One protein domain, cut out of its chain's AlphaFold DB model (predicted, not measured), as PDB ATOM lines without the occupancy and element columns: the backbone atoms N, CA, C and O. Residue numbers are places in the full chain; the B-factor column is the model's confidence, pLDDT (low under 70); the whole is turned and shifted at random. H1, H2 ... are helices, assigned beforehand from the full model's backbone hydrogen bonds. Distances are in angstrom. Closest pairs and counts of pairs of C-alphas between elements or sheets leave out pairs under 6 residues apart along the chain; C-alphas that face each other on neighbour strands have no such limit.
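What this domain is: This is residues 2 to 100 of the 165 residues of the protein "HTH_Tnp_Tc3_2 domain-containing protein" of Lates calcarifer (UniProt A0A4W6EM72). One long helix, H4, is the core, with H2 and H3 packed on its first half, H5 and H6 on its second, and H1 sticking out. The 99 printed residues hold six named helices, H1 to H6, and no named strand: all helix. The whole is only just compact, close to loose: radius of gyration of the C-alphas 14.7 A, spans 41 by 36 by 21 A.

Where its parts are: H1, residues 2 to 11, begins at C-alpha 2 (43.678, 127.165, 81.536). H2 is residues 18 to 29, H3 38 to 41, H4 46 to 67, 32.0 A long, and H5 73 to 81. H6, residues 90 to 98, ends at C-alpha 98 (42.331, 115.695, 74.521).

How they stand to each other: H4 is the hub, touching four helices, among them H2, about perpendicular at 75 degrees (closest C-alphas Val 25 and Thr 53, 6.5 A). H5 runs opposite ways to H4 at a steep tilt of 46 degrees. Every O i to N i+4 pair is within hydrogen-bond range in H1, H2, H4 and H5, and 4 of 5 in H6.

The domain as a whole: The printed part has no cut. Residues 2 to 16, 31 to 36 and 83 to 90 have pLDDT under 70.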
ATOM      1  N   GLY A   2      43.645 128.628  81.768       41.22
ATOM      2  CA  GLY A   2      43.678 127.165  81.536       41.22
ATOM      3  C   GLY A   2      45.023 126.449  81.765       41.22
ATOM      4  O   GLY A   2      45.037 125.251  82.025       41.22
ATOM      5  N   TRP A   3      46.155 127.162  81.717       30.22
ATOM      6  CA  TRP A   3      47.491 126.557  81.864       30.22
ATOM      7  C   TRP A   3      47.840 126.203  83.317       30.22
ATOM      8  O   TRP A   3      48.415 125.149  83.576       30.22
ATOM      9  N   LEU A   4      47.399 127.020  84.278       32.59
ATOM     10  CA  LEU A   4      47.562 126.740  85.710       32.59
ATOM     11  C   LEU A   4      46.767 125.500  86.145       32.59
ATOM     12  O   LEU A   4      47.263 124.718  86.945       32.59
ATOM     13  N   TYR A   5      45.598 125.244  85.547       45.03
ATOM     14  CA  TYR A   5      44.807 124.035  85.813       45.03
ATOM     15  C   TYR A   5      45.500 122.750  85.322       45.03
ATOM     16  O   TYR A   5      45.382 121.699  85.954       45.03
ATOM     17  N   PHE A   6      46.258 122.828  84.220       40.16
ATOM     18  CA  PHE A   6      47.021 121.692  83.687       40.16
ATOM     19  C   PHE A   6      48.289 121.415  84.511       40.16
ATOM     20  O   PHE A   6      48.597 120.254  84.782       40.16
ATOM     21  N   CYS A   7      48.973 122.461  84.994       37.28
ATOM     22  CA  CYS A   7      50.061 122.308  85.965       37.28
ATOM     23  C   CYS A   7      49.556 121.769  87.313       37.28
ATOM     24  O   CYS A   7      50.169 120.865  87.872       37.28
ATOM     25  N   PHE A   8      48.394 122.220  87.796       33.16
ATOM     26  CA  PHE A   8      47.851 121.783  89.087       33.16
ATOM     27  C   PHE A   8      47.354 120.324  89.074       33.16
ATOM     28  O   PHE A   8      47.536 119.601  90.051       33.16
ATOM     29  N   ARG A   9      46.822 119.822  87.945       40.25
ATOM     30  CA  ARG A   9      46.505 118.384  87.787       40.25
ATOM     31  C   ARG A   9      47.734 117.491  87.611       40.25
ATOM     32  O   ARG A   9      47.645 116.302  87.901       40.25
ATOM     33  N   ARG A  10      48.860 118.039  87.148       40.88
ATOM     34  CA  ARG A  10      50.144 117.326  87.053       40.88
ATOM     35  C   ARG A  10      50.867 117.265  88.404       40.88
ATOM     36  O   ARG A  10      51.569 116.297  88.663       40.88
ATOM     37  N   GLN A  11      50.632 118.246  89.280       36.41
ATOM     38  CA  GLN A  11      51.229 118.327  90.619       36.41
ATOM     39  C   GLN A  11      50.563 117.407  91.667       36.41
ATOM     40  O   GLN A  11      51.127 117.191  92.734       36.41
ATOM     41  N   LEU A  12      49.387 116.830  91.385       43.19
ATOM     42  CA  LEU A  12      48.693 115.893  92.288       43.19
ATOM     43  C   LEU A  12      49.061 114.414  92.060       43.19
ATOM     44  O   LEU A  12      48.376 113.523  92.561       43.19
ATOM     45  N   ALA A  13      50.161 114.129  91.359       53.84
ATOM     46  CA  ALA A  13      50.831 112.833  91.442       53.84
ATOM     47  C   ALA A  13      51.612 112.763  92.768       53.84
ATOM     48  O   ALA A  13      52.828 112.938  92.810       53.84
ATOM     49  N   LYS A  14      50.887 112.573  93.877       55.78
ATOM     50  CA  LYS A  14      51.475 112.247  95.183       55.78
ATOM     51  C   LYS A  14      52.305 110.966  95.037       55.78
ATOM     52  O   LYS A  14      51.732 109.912  94.797       55.78
ATOM     53  N   MET A  15      53.630 111.121  95.132       52.34
ATOM     54  CA  MET A  15      54.681 110.128  95.427       52.34
ATOM     55  C   MET A  15      54.233 108.656  95.377       52.34
ATOM     56  O   MET A  15      54.086 108.011  96.407       52.34
ATOM     57  N   SER A  16      54.024 108.125  94.175       61.25
ATOM     58  CA  SER A  16      54.002 106.680  93.938       61.25
ATOM     59  C   SER A  16      55.331 106.331  93.283       61.25
ATOM     60  O   SER A  16      55.756 107.035  92.359       61.25
ATOM     61  N   THR A  17      56.024 105.321  93.808       77.69
ATOM     62  CA  THR A  17      57.317 104.909  93.257       77.69
ATOM     63  C   THR A  17      57.118 104.294  91.870       77.69
ATOM     64  O   THR A  17      56.041 103.789  91.551       77.69
ATOM     65  N   ASP A  18      58.147 104.309  91.019       76.88
ATOM     66  CA  ASP A  18      58.051 103.661  89.701       76.88
ATOM     67  C   ASP A  18      57.776 102.152  89.818       76.88
ATOM     68  O   ASP A  18      57.141 101.568  88.936       76.88
ATOM     69  N   PHE A  19      58.171 101.539  90.938       79.00
ATOM     70  CA  PHE A  19      57.821 100.165  91.277       79.00
ATOM     71  C   PHE A  19      56.314  99.998  91.515       79.00
ATOM     72  O   PHE A  19      55.695  99.148  90.877       79.00
ATOM     73  N   ASP A  20      55.703 100.847  92.346       80.00
ATOM     74  CA  ASP A  20      54.256 100.814  92.606       80.00
ATOM     75  C   ASP A  20      53.461 101.034  91.316       80.00
ATOM     76  O   ASP A  20      52.487 100.332  91.042       80.00
ATOM     77  N   ARG A  21      53.913 101.967  90.467       79.94
ATOM     78  CA  ARG A  21      53.323 102.203  89.142       79.94
ATOM     79  C   ARG A  21      53.402 100.963  88.263       79.94
ATOM     80  O   ARG A  21      52.409 100.595  87.635       79.94
ATOM     81  N   GLY A  22      54.566 100.315  88.232       80.94
ATOM     82  CA  GLY A  22      54.780  99.062  87.513       80.94
ATOM     83  C   GLY A  22      53.857  97.951  88.011       80.94
ATOM     84  O   GLY A  22      53.208  97.289  87.200       80.94
ATOM     85  N   PHE A  23      53.726  97.803  89.330       80.94
ATOM     86  CA  PHE A  23      52.852  96.818  89.962       80.94
ATOM     87  C   PHE A  23      51.373  97.071  89.639       80.94
ATOM     88  O   PHE A  23      50.672  96.158  89.208       80.94
ATOM     89  N   ILE A  24      50.905  98.319  89.761       81.12
ATOM     90  CA  ILE A  24      49.524  98.721  89.447       81.12
ATOM     91  C   ILE A  24      49.193  98.448  87.973       81.12
ATOM     92  O   ILE A  24      48.140  97.890  87.655       81.12
ATOM     93  N   VAL A  25      50.090  98.827  87.059       80.94
ATOM     94  CA  VAL A  25      49.906  98.624  85.616       80.94
ATOM     95  C   VAL A  25      49.951  97.139  85.249       80.94
ATOM     96  O   VAL A  25      49.143  96.697  84.431       80.94
ATOM     97  N   GLY A  26      50.866  96.373  85.849       78.50
ATOM     98  CA  GLY A  26      51.003  94.931  85.635       78.50
ATOM     99  C   GLY A  26      49.779  94.159  86.120       78.50
ATOM    100  O   GLY A  26      49.192  93.398  85.355       78.50
ATOM    101  N   ALA A  27      49.317  94.441  87.340       77.12
ATOM    102  CA  ALA A  27      48.105  93.859  87.915       77.12
ATOM    103  C   ALA A  27      46.864  94.089  87.035       77.12
ATOM    104  O   ALA A  27      46.028  93.199  86.878       77.12
ATOM    105  N   GLN A  28      46.761  95.268  86.407       72.44
ATOM    106  CA  GLN A  28      45.661  95.593  85.498       72.44
ATOM    107  C   GLN A  28      45.695  94.778  84.192       72.44
ATOM    108  O   GLN A  28      44.642  94.508  83.615       72.44
ATOM    109  N   GLN A  29      46.881  94.419  83.694       71.75
ATOM    110  CA  GLN A  29      47.026  93.620  82.470       71.75
ATOM    111  C   GLN A  29      46.642  92.150  82.685       71.75
ATOM    112  O   GLN A  29      46.270  91.479  81.729       71.75
ATOM    113  N   THR A  30      46.665  91.681  83.935       71.06
ATOM    114  CA  THR A  30      46.309  90.308  84.331       71.06
ATOM    115  C   THR A  30      44.809  90.136  84.651       71.06
ATOM    116  O   THR A  30      44.377  89.032  84.971       71.06
ATOM    117  N   GLY A  31      43.993  91.199  84.551       62.72
ATOM    118  CA  GLY A  31      42.522  91.127  84.604       62.72
ATOM    119  C   GLY A  31      41.840  91.883  85.759       62.72
ATOM    120  O   GLY A  31      42.459  92.349  86.718       62.72
ATOM    121  N   ALA A  32      40.510  92.016  85.663       54.38
ATOM    122  CA  ALA A  32      39.685  92.937  86.464       54.38
ATOM    123  C   ALA A  32      39.622  92.658  87.986       54.38
ATOM    124  O   ALA A  32      39.364  93.580  88.761       54.38
ATOM    125  N   SER A  33      39.896  91.428  88.439       53.41
ATOM    126  CA  SER A  33      39.844  91.045  89.867       53.41
ATOM    127  C   SER A  33      40.898  91.761  90.729       53.41
ATOM    128  O   SER A  33      40.754  91.857  91.952       53.41
ATOM    129  N   GLN A  34      41.957  92.295  90.109       60.59
ATOM    130  CA  GLN A  34      43.079  92.868  90.848       60.59
ATOM    131  C   GLN A  34      42.927  94.351  91.193       60.59
ATOM    132  O   GLN A  34      43.600  94.790  92.116       60.59
ATOM    133  N   ILE A  35      42.042  95.124  90.545       64.62
ATOM    134  CA  ILE A  35      41.918  96.583  90.788       64.62
ATOM    135  C   ILE A  35      41.431  96.886  92.217       64.62
ATOM    136  O   ILE A  35      41.872  97.844  92.843       64.62
ATOM    137  N   THR A  36      40.558  96.044  92.769       69.75
ATOM    138  CA  THR A  36      40.037  96.207  94.137       69.75
ATOM    139  C   THR A  36      41.050  95.775  95.207       69.75
ATOM    140  O   THR A  36      40.974  96.226  96.345       69.75
ATOM    141  N   LYS A  37      42.013  94.911  94.847       76.38
ATOM    142  CA  LYS A  37      43.034  94.347  95.754       76.38
ATOM    143  C   LYS A  37      44.394  95.052  95.658       76.38
ATOM    144  O   LYS A  37      45.141  95.073  96.630       76.38
ATOM    145  N   THR A  38      44.700  95.672  94.520       77.12
ATOM    146  CA  THR A  38      45.920  96.464  94.278       77.12
ATOM    147  C   THR A  38      46.183  97.581  95.283       77.12
ATOM    148  O   THR A  38      47.338  97.686  95.677       77.12
ATOM    149  N   PRO A  39      45.209  98.403  95.735       79.69
ATOM    150  CA  PRO A  39      45.493  99.440  96.736       79.69
ATOM    151  C   PRO A  39      46.087  98.864  98.028       79.69
ATOM    152  O   PRO A  39      47.026  99.423  98.579       79.69
ATOM    153  N   GLN A  40      45.561  97.721  98.479       80.38
ATOM    154  CA  GLN A  40      45.993  97.039  99.697       80.38
ATOM    155  C   GLN A  40      47.362  96.379  99.489       80.38
ATOM    156  O   GLN A  40      48.241  96.512 100.329       80.38
ATOM    157  N   LEU A  41      47.563  95.714  98.345       79.62
ATOM    158  CA  LEU A  41      48.812  95.014  98.011       79.62
ATOM    159  C   LEU A  41      49.993  95.959  97.759       79.62
ATOM    160  O   LEU A  41      51.116  95.639  98.126       79.62
ATOM    161  N   ALA A  42      49.742  97.103  97.126       76.00
ATOM    162  CA  ALA A  42      50.757  98.111  96.837       76.00
ATOM    163  C   ALA A  42      50.817  99.218  97.905       76.00
ATOM    164  O   ALA A  42      51.522 100.199  97.714       76.00
ATOM    165  N   CYS A  43      50.070  99.090  99.010       80.31
ATOM    166  CA  CYS A  43      50.029 100.073 100.100       80.31
ATOM    167  C   CYS A  43      49.739 101.516  99.627       80.31
ATOM    168  O   CYS A  43      50.282 102.484 100.159       80.31
ATOM    169  N   VAL A  44      48.872 101.677  98.622       81.38
ATOM    170  CA  VAL A  44      48.527 102.972  98.011       81.38
ATOM    171  C   VAL A  44      47.034 103.268  98.105       81.38
ATOM    172  O   VAL A  44      46.183 102.381  98.148       81.38
ATOM    173  N   SER A  45      46.691 104.557  98.079       84.81
ATOM    174  CA  SER A  45      45.290 104.976  98.057       84.81
ATOM    175  C   SER A  45      44.580 104.527  96.771       84.81
ATOM    176  O   SER A  45      45.160 104.536  95.682       84.81
ATOM    177  N   MET A  46      43.279 104.242  96.864       81.31
ATOM    178  CA  MET A  46      42.435 103.986  95.685       81.31
ATOM    179  C   MET A  46      42.445 105.139  94.672       81.31
ATOM    180  O   MET A  46      42.358 104.912  93.462       81.31
ATOM    181  N   GLY A  47      42.593 106.381  95.148       83.12
ATOM    182  CA  GLY A  47      42.750 107.554  94.289       83.12
ATOM    183  C   GLY A  47      44.009 107.467  93.423       83.12
ATOM    184  O   GLY A  47      43.945 107.741  92.227       83.12
ATOM    185  N   THR A  48      45.122 107.001  93.995       82.69
ATOM    186  CA  THR A  48      46.393 106.789  93.286       82.69
ATOM    187  C   THR A  48      46.249 105.725  92.199       82.69
ATOM    188  O   THR A  48      46.574 105.992  91.044       82.69
ATOM    189  N   VAL A  49      45.675 104.562  92.531       82.00
ATOM    190  CA  VAL A  49      45.422 103.478  91.561       82.00
ATOM    191  C   VAL A  49      44.552 103.975  90.403       82.00
ATOM    192  O   VAL A  49      44.847 103.722  89.234       82.00
ATOM    193  N   THR A  50      43.506 104.748  90.702       83.69
ATOM    194  CA  THR A  50      42.607 105.309  89.680       83.69
ATOM    195  C   THR A  50      43.329 106.303  88.762       83.69
ATOM    196  O   THR A  50      43.150 106.268  87.542       83.69
ATOM    197  N   ILE A  51      44.168 107.180  89.319       82.19
ATOM    198  CA  ILE A  51      44.941 108.158  88.541       82.19
ATOM    199  C   ILE A  51      45.939 107.439  87.628       82.19
ATOM    200  O   ILE A  51      45.902 107.662  86.417       82.19
ATOM    201  N   GLU A  52      46.762 106.544  88.175       81.62
ATOM    202  CA  GLU A  52      47.816 105.840  87.431       81.62
ATOM    203  C   GLU A  52      47.234 104.957  86.318       81.62
ATOM    204  O   GLU A  52      47.663 105.027  85.163       81.62
ATOM    205  N   THR A  53      46.166 104.207  86.603       80.94
ATOM    206  CA  THR A  53      45.482 103.392  85.583       80.94
ATOM    207  C   THR A  53      44.857 104.252  84.481       80.94
ATOM    208  O   THR A  53      44.955 103.921  83.293       80.94
ATOM    209  N   SER A  54      44.243 105.388  84.832       78.25
ATOM    210  CA  SER A  54      43.676 106.312  83.844       78.25
ATOM    211  C   SER A  54      44.755 106.956  82.963       78.25
ATOM    212  O   SER A  54      44.574 107.057  81.743       78.25
ATOM    213  N   ALA A  55      45.899 107.313  83.555       80.25
ATOM    214  CA  ALA A  55      47.050 107.871  82.860       80.25
ATOM    215  C   ALA A  55      47.666 106.841  81.905       80.25
ATOM    216  O   ALA A  55      47.836 107.126  80.716       80.25
ATOM    217  N   PHE A  56      47.895 105.613  82.377       79.81
ATOM    218  CA  PHE A  56      48.402 104.510  81.561       79.81
ATOM    219  C   PHE A  56      47.492 104.212  80.361       79.81
ATOM    220  O   PHE A  56      47.958 104.131  79.219       79.81
ATOM    221  N   ARG A  57      46.172 104.139  80.579       78.12
ATOM    222  CA  ARG A  57      45.189 103.968  79.492       78.12
ATOM    223  C   ARG A  57      45.236 105.116  78.481       78.12
ATOM    224  O   ARG A  57      45.033 104.877  77.289       78.12
ATOM    225  N   SER A  58      45.485 106.349  78.925       77.56
ATOM    226  CA  SER A  58      45.639 107.496  78.023       77.56
ATOM    227  C   SER A  58      46.896 107.386  77.161       77.56
ATOM    228  O   SER A  58      46.826 107.480  75.931       77.56
ATOM    229  N   MET A  59      48.034 107.090  77.793       78.44
ATOM    230  CA  MET A  59      49.318 106.927  77.110       78.44
ATOM    231  C   MET A  59      49.284 105.791  76.087       78.44
ATOM    232  O   MET A  59      49.770 105.955  74.965       78.44
ATOM    233  N   ARG A  60      48.649 104.659  76.425       78.81
ATOM    234  CA  ARG A  60      48.477 103.523  75.506       78.81
ATOM    235  C   ARG A  60      47.739 103.941  74.230       78.81
ATOM    236  O   ARG A  60      48.210 103.643  73.134       78.81
ATOM    237  N   LYS A  61      46.644 104.703  74.350       79.38
ATOM    238  CA  LYS A  61      45.882 105.230  73.197       79.38
ATOM    239  C   LYS A  61      46.733 106.149  72.312       79.38
ATOM    240  O   LYS A  61      46.723 106.002  71.091       79.38
ATOM    241  N   ALA A  62      47.495 107.063  72.915       78.44
ATOM    242  CA  ALA A  62      48.383 107.965  72.178       78.44
ATOM    243  C   ALA A  62      49.527 107.211  71.466       78.44
ATOM    244  O   ALA A  62      49.848 107.518  70.318       78.44
ATOM    245  N   SER A  63      50.111 106.199  72.115       80.12
ATOM    246  CA  SER A  63      51.181 105.364  71.552       80.12
ATOM    247  C   SER A  63      50.724 104.584  70.313       80.12
ATOM    248  O   SER A  63      51.400 104.613  69.283       80.12
ATOM    249  N   VAL A  64      49.538 103.966  70.363       80.69
ATOM    250  CA  VAL A  64      48.952 103.253  69.211       80.69
ATOM    251  C   VAL A  64      48.772 104.194  68.013       80.69
ATOM    252  O   VAL A  64      49.164 103.853  66.897       80.69
ATOM    253  N   ASN A  65      48.262 105.409  68.242       80.25
ATOM    254  CA  ASN A  65      48.081 106.395  67.173       80.25
ATOM    255  C   ASN A  65      49.416 106.915  66.600       80.25
ATOM    256  O   ASN A  65      49.520 107.185  65.404       80.25
ATOM    257  N   ARG A  66      50.467 107.025  67.425       82.06
ATOM    258  CA  ARG A  66      51.811 107.415  66.958       82.06
ATOM    259  C   ARG A  66      52.420 106.384  66.010       82.06
ATOM    260  O   ARG A  66      53.025 106.783  65.017       82.06
ATOM    261  N   LYS A  67      52.234 105.088  66.285       83.69
ATOM    262  CA  LYS A  67      52.746 103.996  65.437       83.69
ATOM    263  C   LYS A  67      52.094 103.979  64.055       83.69
ATOM    264  O   LYS A  67      52.774 103.735  63.065       83.69
ATOM    265  N   ASN A  68      50.795 104.271  63.970       82.88
ATOM    266  CA  ASN A  68      50.086 104.351  62.695       82.88
ATOM    267  C   ASN A  68      49.100 105.526  62.666       82.88
ATOM    268  O   ASN A  68      47.905 105.362  62.898       82.88
ATOM    269  N   ARG A  69      49.605 106.710  62.295       81.69
ATOM    270  CA  ARG A  69      48.818 107.956  62.213       81.69
ATOM    271  C   ARG A  69      47.686 107.930  61.178       81.69
ATOM    272  O   ARG A  69      46.860 108.836  61.170       81.69
ATOM    273  N   ARG A  70      47.677 106.945  60.274       84.38
ATOM    274  CA  ARG A  70      46.655 106.769  59.229       84.38
ATOM    275  C   ARG A  70      45.650 105.665  59.565       84.38
ATOM    276  O   ARG A  70      44.787 105.370  58.745       84.38
ATOM    277  N   ALA A  71      45.761 105.029  60.731       85.62
ATOM    278  CA  ALA A  71      44.821 103.996  61.130       85.62
ATOM    279  C   ALA A  71      43.417 104.582  61.327       85.62
ATOM    280  O   ALA A  71      43.235 105.617  61.967       85.62
ATOM    281  N   THR A  72      42.410 103.882  60.806       86.75
ATOM    282  CA  THR A  72      41.006 104.186  61.079       86.75
ATOM    283  C   THR A  72      40.733 104.071  62.572       86.75
ATOM    284  O   THR A  72      41.286 103.195  63.240       86.75
ATOM    285  N   LEU A  73      39.819 104.895  63.090       86.31
ATOM    286  CA  LEU A  73      39.413 104.854  64.496       86.31
ATOM    287  C   LEU A  73      39.052 103.436  64.960       86.31
ATOM    288  O   LEU A  73      39.447 103.052  66.050       86.31
ATOM    289  N   PHE A  74      38.376 102.656  64.115       86.38
ATOM    290  CA  PHE A  74      38.041 101.258  64.386       86.38
ATOM    291  C   PHE A  74      39.275 100.407  64.727       86.38
ATOM    292  O   PHE A  74      39.331  99.808  65.794       86.38
ATOM    293  N   ARG A  75      40.315 100.446  63.881       86.12
ATOM    294  CA  ARG A  75      41.582  99.731  64.116       86.12
ATOM    295  C   ARG A  75      42.319 100.249  65.347       86.12
ATOM    296  O   ARG A  75      42.973  99.486  66.047       86.12
ATOM    297  N   VAL A  76      42.245 101.553  65.618       85.56
ATOM    298  CA  VAL A  76      42.819 102.116  66.849       85.56
ATOM    299  C   VAL A  76      42.082 101.571  68.074       85.56
ATOM    300  O   VAL A  76      42.729 101.184  69.041       85.56
ATOM    301  N   THR A  77      40.753 101.497  68.031       84.88
ATOM    302  CA  THR A  77      39.924 100.935  69.103       84.88
ATOM    303  C   THR A  77      40.204  99.451  69.321       84.88
ATOM    304  O   THR A  77      40.398  99.049  70.464       84.88
ATOM    305  N   GLU A  78      40.297  98.656  68.258       85.06
ATOM    306  CA  GLU A  78      40.667  97.239  68.322       85.06
ATOM    307  C   GLU A  78      42.037  97.044  68.984       85.06
ATOM    308  O   GLU A  78      42.144  96.337  69.979       85.06
ATOM    309  N   ASN A  79      43.063  97.770  68.533       83.00
ATOM    310  CA  ASN A  79      44.406  97.709  69.124       83.00
ATOM    311  C   ASN A  79      44.457  98.176  70.588       83.00
ATOM    312  O   ASN A  79      45.299  97.726  71.363       83.00
ATOM    313  N   VAL A  80      43.593  99.120  70.971       79.62
ATOM    314  CA  VAL A  80      43.491  99.588  72.360       79.62
ATOM    315  C   VAL A  80      42.797  98.547  73.239       79.62
ATOM    316  O   VAL A  80      43.220  98.372  74.379       79.62
ATOM    317  N   ASN A  81      41.775  97.868  72.712       79.38
ATOM    318  CA  ASN A  81      41.031  96.817  73.406       79.38
ATOM    319  C   ASN A  81      41.767  95.467  73.404       79.38
ATOM    320  O   ASN A  81      41.479  94.624  74.245       79.38
ATOM    321  N   ALA A  82      42.726  95.257  72.498       76.12
ATOM    322  CA  ALA A  82      43.557  94.062  72.478       76.12
ATOM    323  C   ALA A  82      44.293  93.909  73.822       76.12
ATOM    324  O   ALA A  82      45.098  94.768  74.206       76.12
ATOM    325  N   GLY A  83      43.988  92.826  74.546       64.69
ATOM    326  CA  GLY A  83      44.513  92.550  75.888       64.69
ATOM    327  C   GLY A  83      43.863  93.363  77.015       64.69
ATOM    328  O   GLY A  83      44.504  93.602  78.034       64.69
ATOM    329  N   CYS A  84      42.639  93.865  76.829       63.84
ATOM    330  CA  CYS A  84      41.855  94.535  77.867       63.84
ATOM    331  C   CYS A  84      40.434  93.956  77.918       63.84
ATOM    332  O   CYS A  84      39.706  94.039  76.935       63.84
ATOM    333  N   ASP A  85      40.007  93.477  79.090       61.84
ATOM    334  CA  ASP A  85      38.663  92.900  79.296       61.84
ATOM    335  C   ASP A  85      37.523  93.930  79.180       61.84
ATOM    336  O   ASP A  85      36.357  93.576  79.028       61.84
ATOM    337  N   GLN A  86      37.841  95.229  79.241       61.75
ATOM    338  CA  GLN A  86      36.859  96.307  79.142       61.75
ATOM    339  C   GLN A  86      36.921  96.988  77.770       61.75
ATOM    340  O   GLN A  86      37.846  97.751  77.479       61.75
ATOM    341  N   THR A  87      35.885  96.792  76.955       60.47
ATOM    342  CA  THR A  87      35.746  97.441  75.647       60.47
ATOM    343  C   THR A  87      35.561  98.955  75.787       60.47
ATOM    344  O   THR A  87      34.564  99.422  76.340       60.47
ATOM    345  N   VAL A  88      36.489  99.745  75.241       65.12
ATOM    346  CA  VAL A  88      36.411 101.215  75.219       65.12
ATOM    347  C   VAL A  88      36.228 101.719  73.786       65.12
ATOM    348  O   VAL A  88      37.197 101.940  73.068       65.12
ATOM    349  N   SER A  89      34.983 101.951  73.353       64.38
ATOM    350  CA  SER A  89      34.678 102.466  72.003       64.38
ATOM    351  C   SER A  89      34.534 103.999  71.971       64.38
ATOM    352  O   SER A  89      35.361 104.697  71.381       64.38
ATOM    353  N   ALA A  90      33.548 104.560  72.679       62.09
ATOM    354  CA  ALA A  90      33.225 105.996  72.651       62.09
ATOM    355  C   ALA A  90      34.323 106.906  73.250       62.09
ATOM    356  O   ALA A  90      34.423 108.094  72.931       62.09
ATOM    357  N   THR A  91      35.191 106.354  74.100       76.25
ATOM    358  CA  THR A  91      36.260 107.092  74.795       76.25
ATOM    359  C   THR A  91      37.543 107.281  73.993       76.25
ATOM    360  O   THR A  91      38.380 108.085  74.402       76.25
ATOM    361  N   VAL A  92      37.758 106.546  72.897       80.94
ATOM    362  CA  VAL A  92      39.043 106.605  72.174       80.94
ATOM    363  C   VAL A  92      39.172 107.928  71.425       80.94
ATOM    364  O   VAL A  92      40.130 108.655  71.660       80.94
ATOM    365  N   ARG A  93      38.163 108.312  70.631       85.69
ATOM    366  CA  ARG A  93      38.163 109.586  69.887       85.69
ATOM    367  C   ARG A  93      38.304 110.804  70.809       85.69
ATOM    368  O   ARG A  93      39.159 111.651  70.579       85.69
ATOM    369  N   ARG A  94      37.507 110.870  71.887       85.19
ATOM    370  CA  ARG A  94      37.559 111.974  72.867       85.19
ATOM    371  C   ARG A  94      38.928 112.079  73.539       85.19
ATOM    372  O   ARG A  94      39.431 113.182  73.717       85.19
ATOM    373  N   GLN A  95      39.531 110.941  73.895       82.06
ATOM    374  CA  GLN A  95      40.868 110.940  74.482       82.06
ATOM    375  C   GLN A  95      41.914 111.406  73.473       82.06
ATOM    376  O   GLN A  95      42.738 112.241  73.816       82.06
ATOM    377  N   LEU A  96      41.856 110.922  72.229       85.25
ATOM    378  CA  LEU A  96      42.773 111.352  71.175       85.25
ATOM    379  C   LEU A  96      42.716 112.869  70.962       85.25
ATOM    380  O   LEU A  96      43.767 113.497  70.897       85.25
ATOM    381  N   HIS A  97      41.522 113.465  70.955       88.44
ATOM    382  CA  HIS A  97      41.371 114.919  70.850       88.44
ATOM    383  C   HIS A  97      41.933 115.660  72.073       88.44
ATOM    384  O   HIS A  97      42.574 116.695  71.910       88.44
ATOM    385  N   ARG A  98      41.742 115.128  73.291       85.69
ATOM    386  CA  ARG A  98      42.331 115.695  74.521       85.69
ATOM    387  C   ARG A  98      43.862 115.692  74.478       85.69
ATOM    388  O   ARG A  98      44.481 116.626  74.968       85.69
ATOM    389  N   GLU A  99      44.445 114.669  73.863       82.62
ATOM    390  CA  GLU A  99      45.886 114.545  73.612       82.62
ATOM    391  C   GLU A  99      46.356 115.347  72.376       82.62
ATOM    392  O   GLU A  99      47.534 115.316  72.026       82.62
ATOM    393  N   GLY A 100      45.454 116.057  71.686       86.44
ATOM    394  CA  GLY A 100      45.774 116.916  70.542       86.44
ATOM    395  C   GLY A 100      45.818 116.219  69.178       86.44
ATOM    396  O   GLY A 100      46.234 116.826  68.191       86.44
TER     397      GLY A 100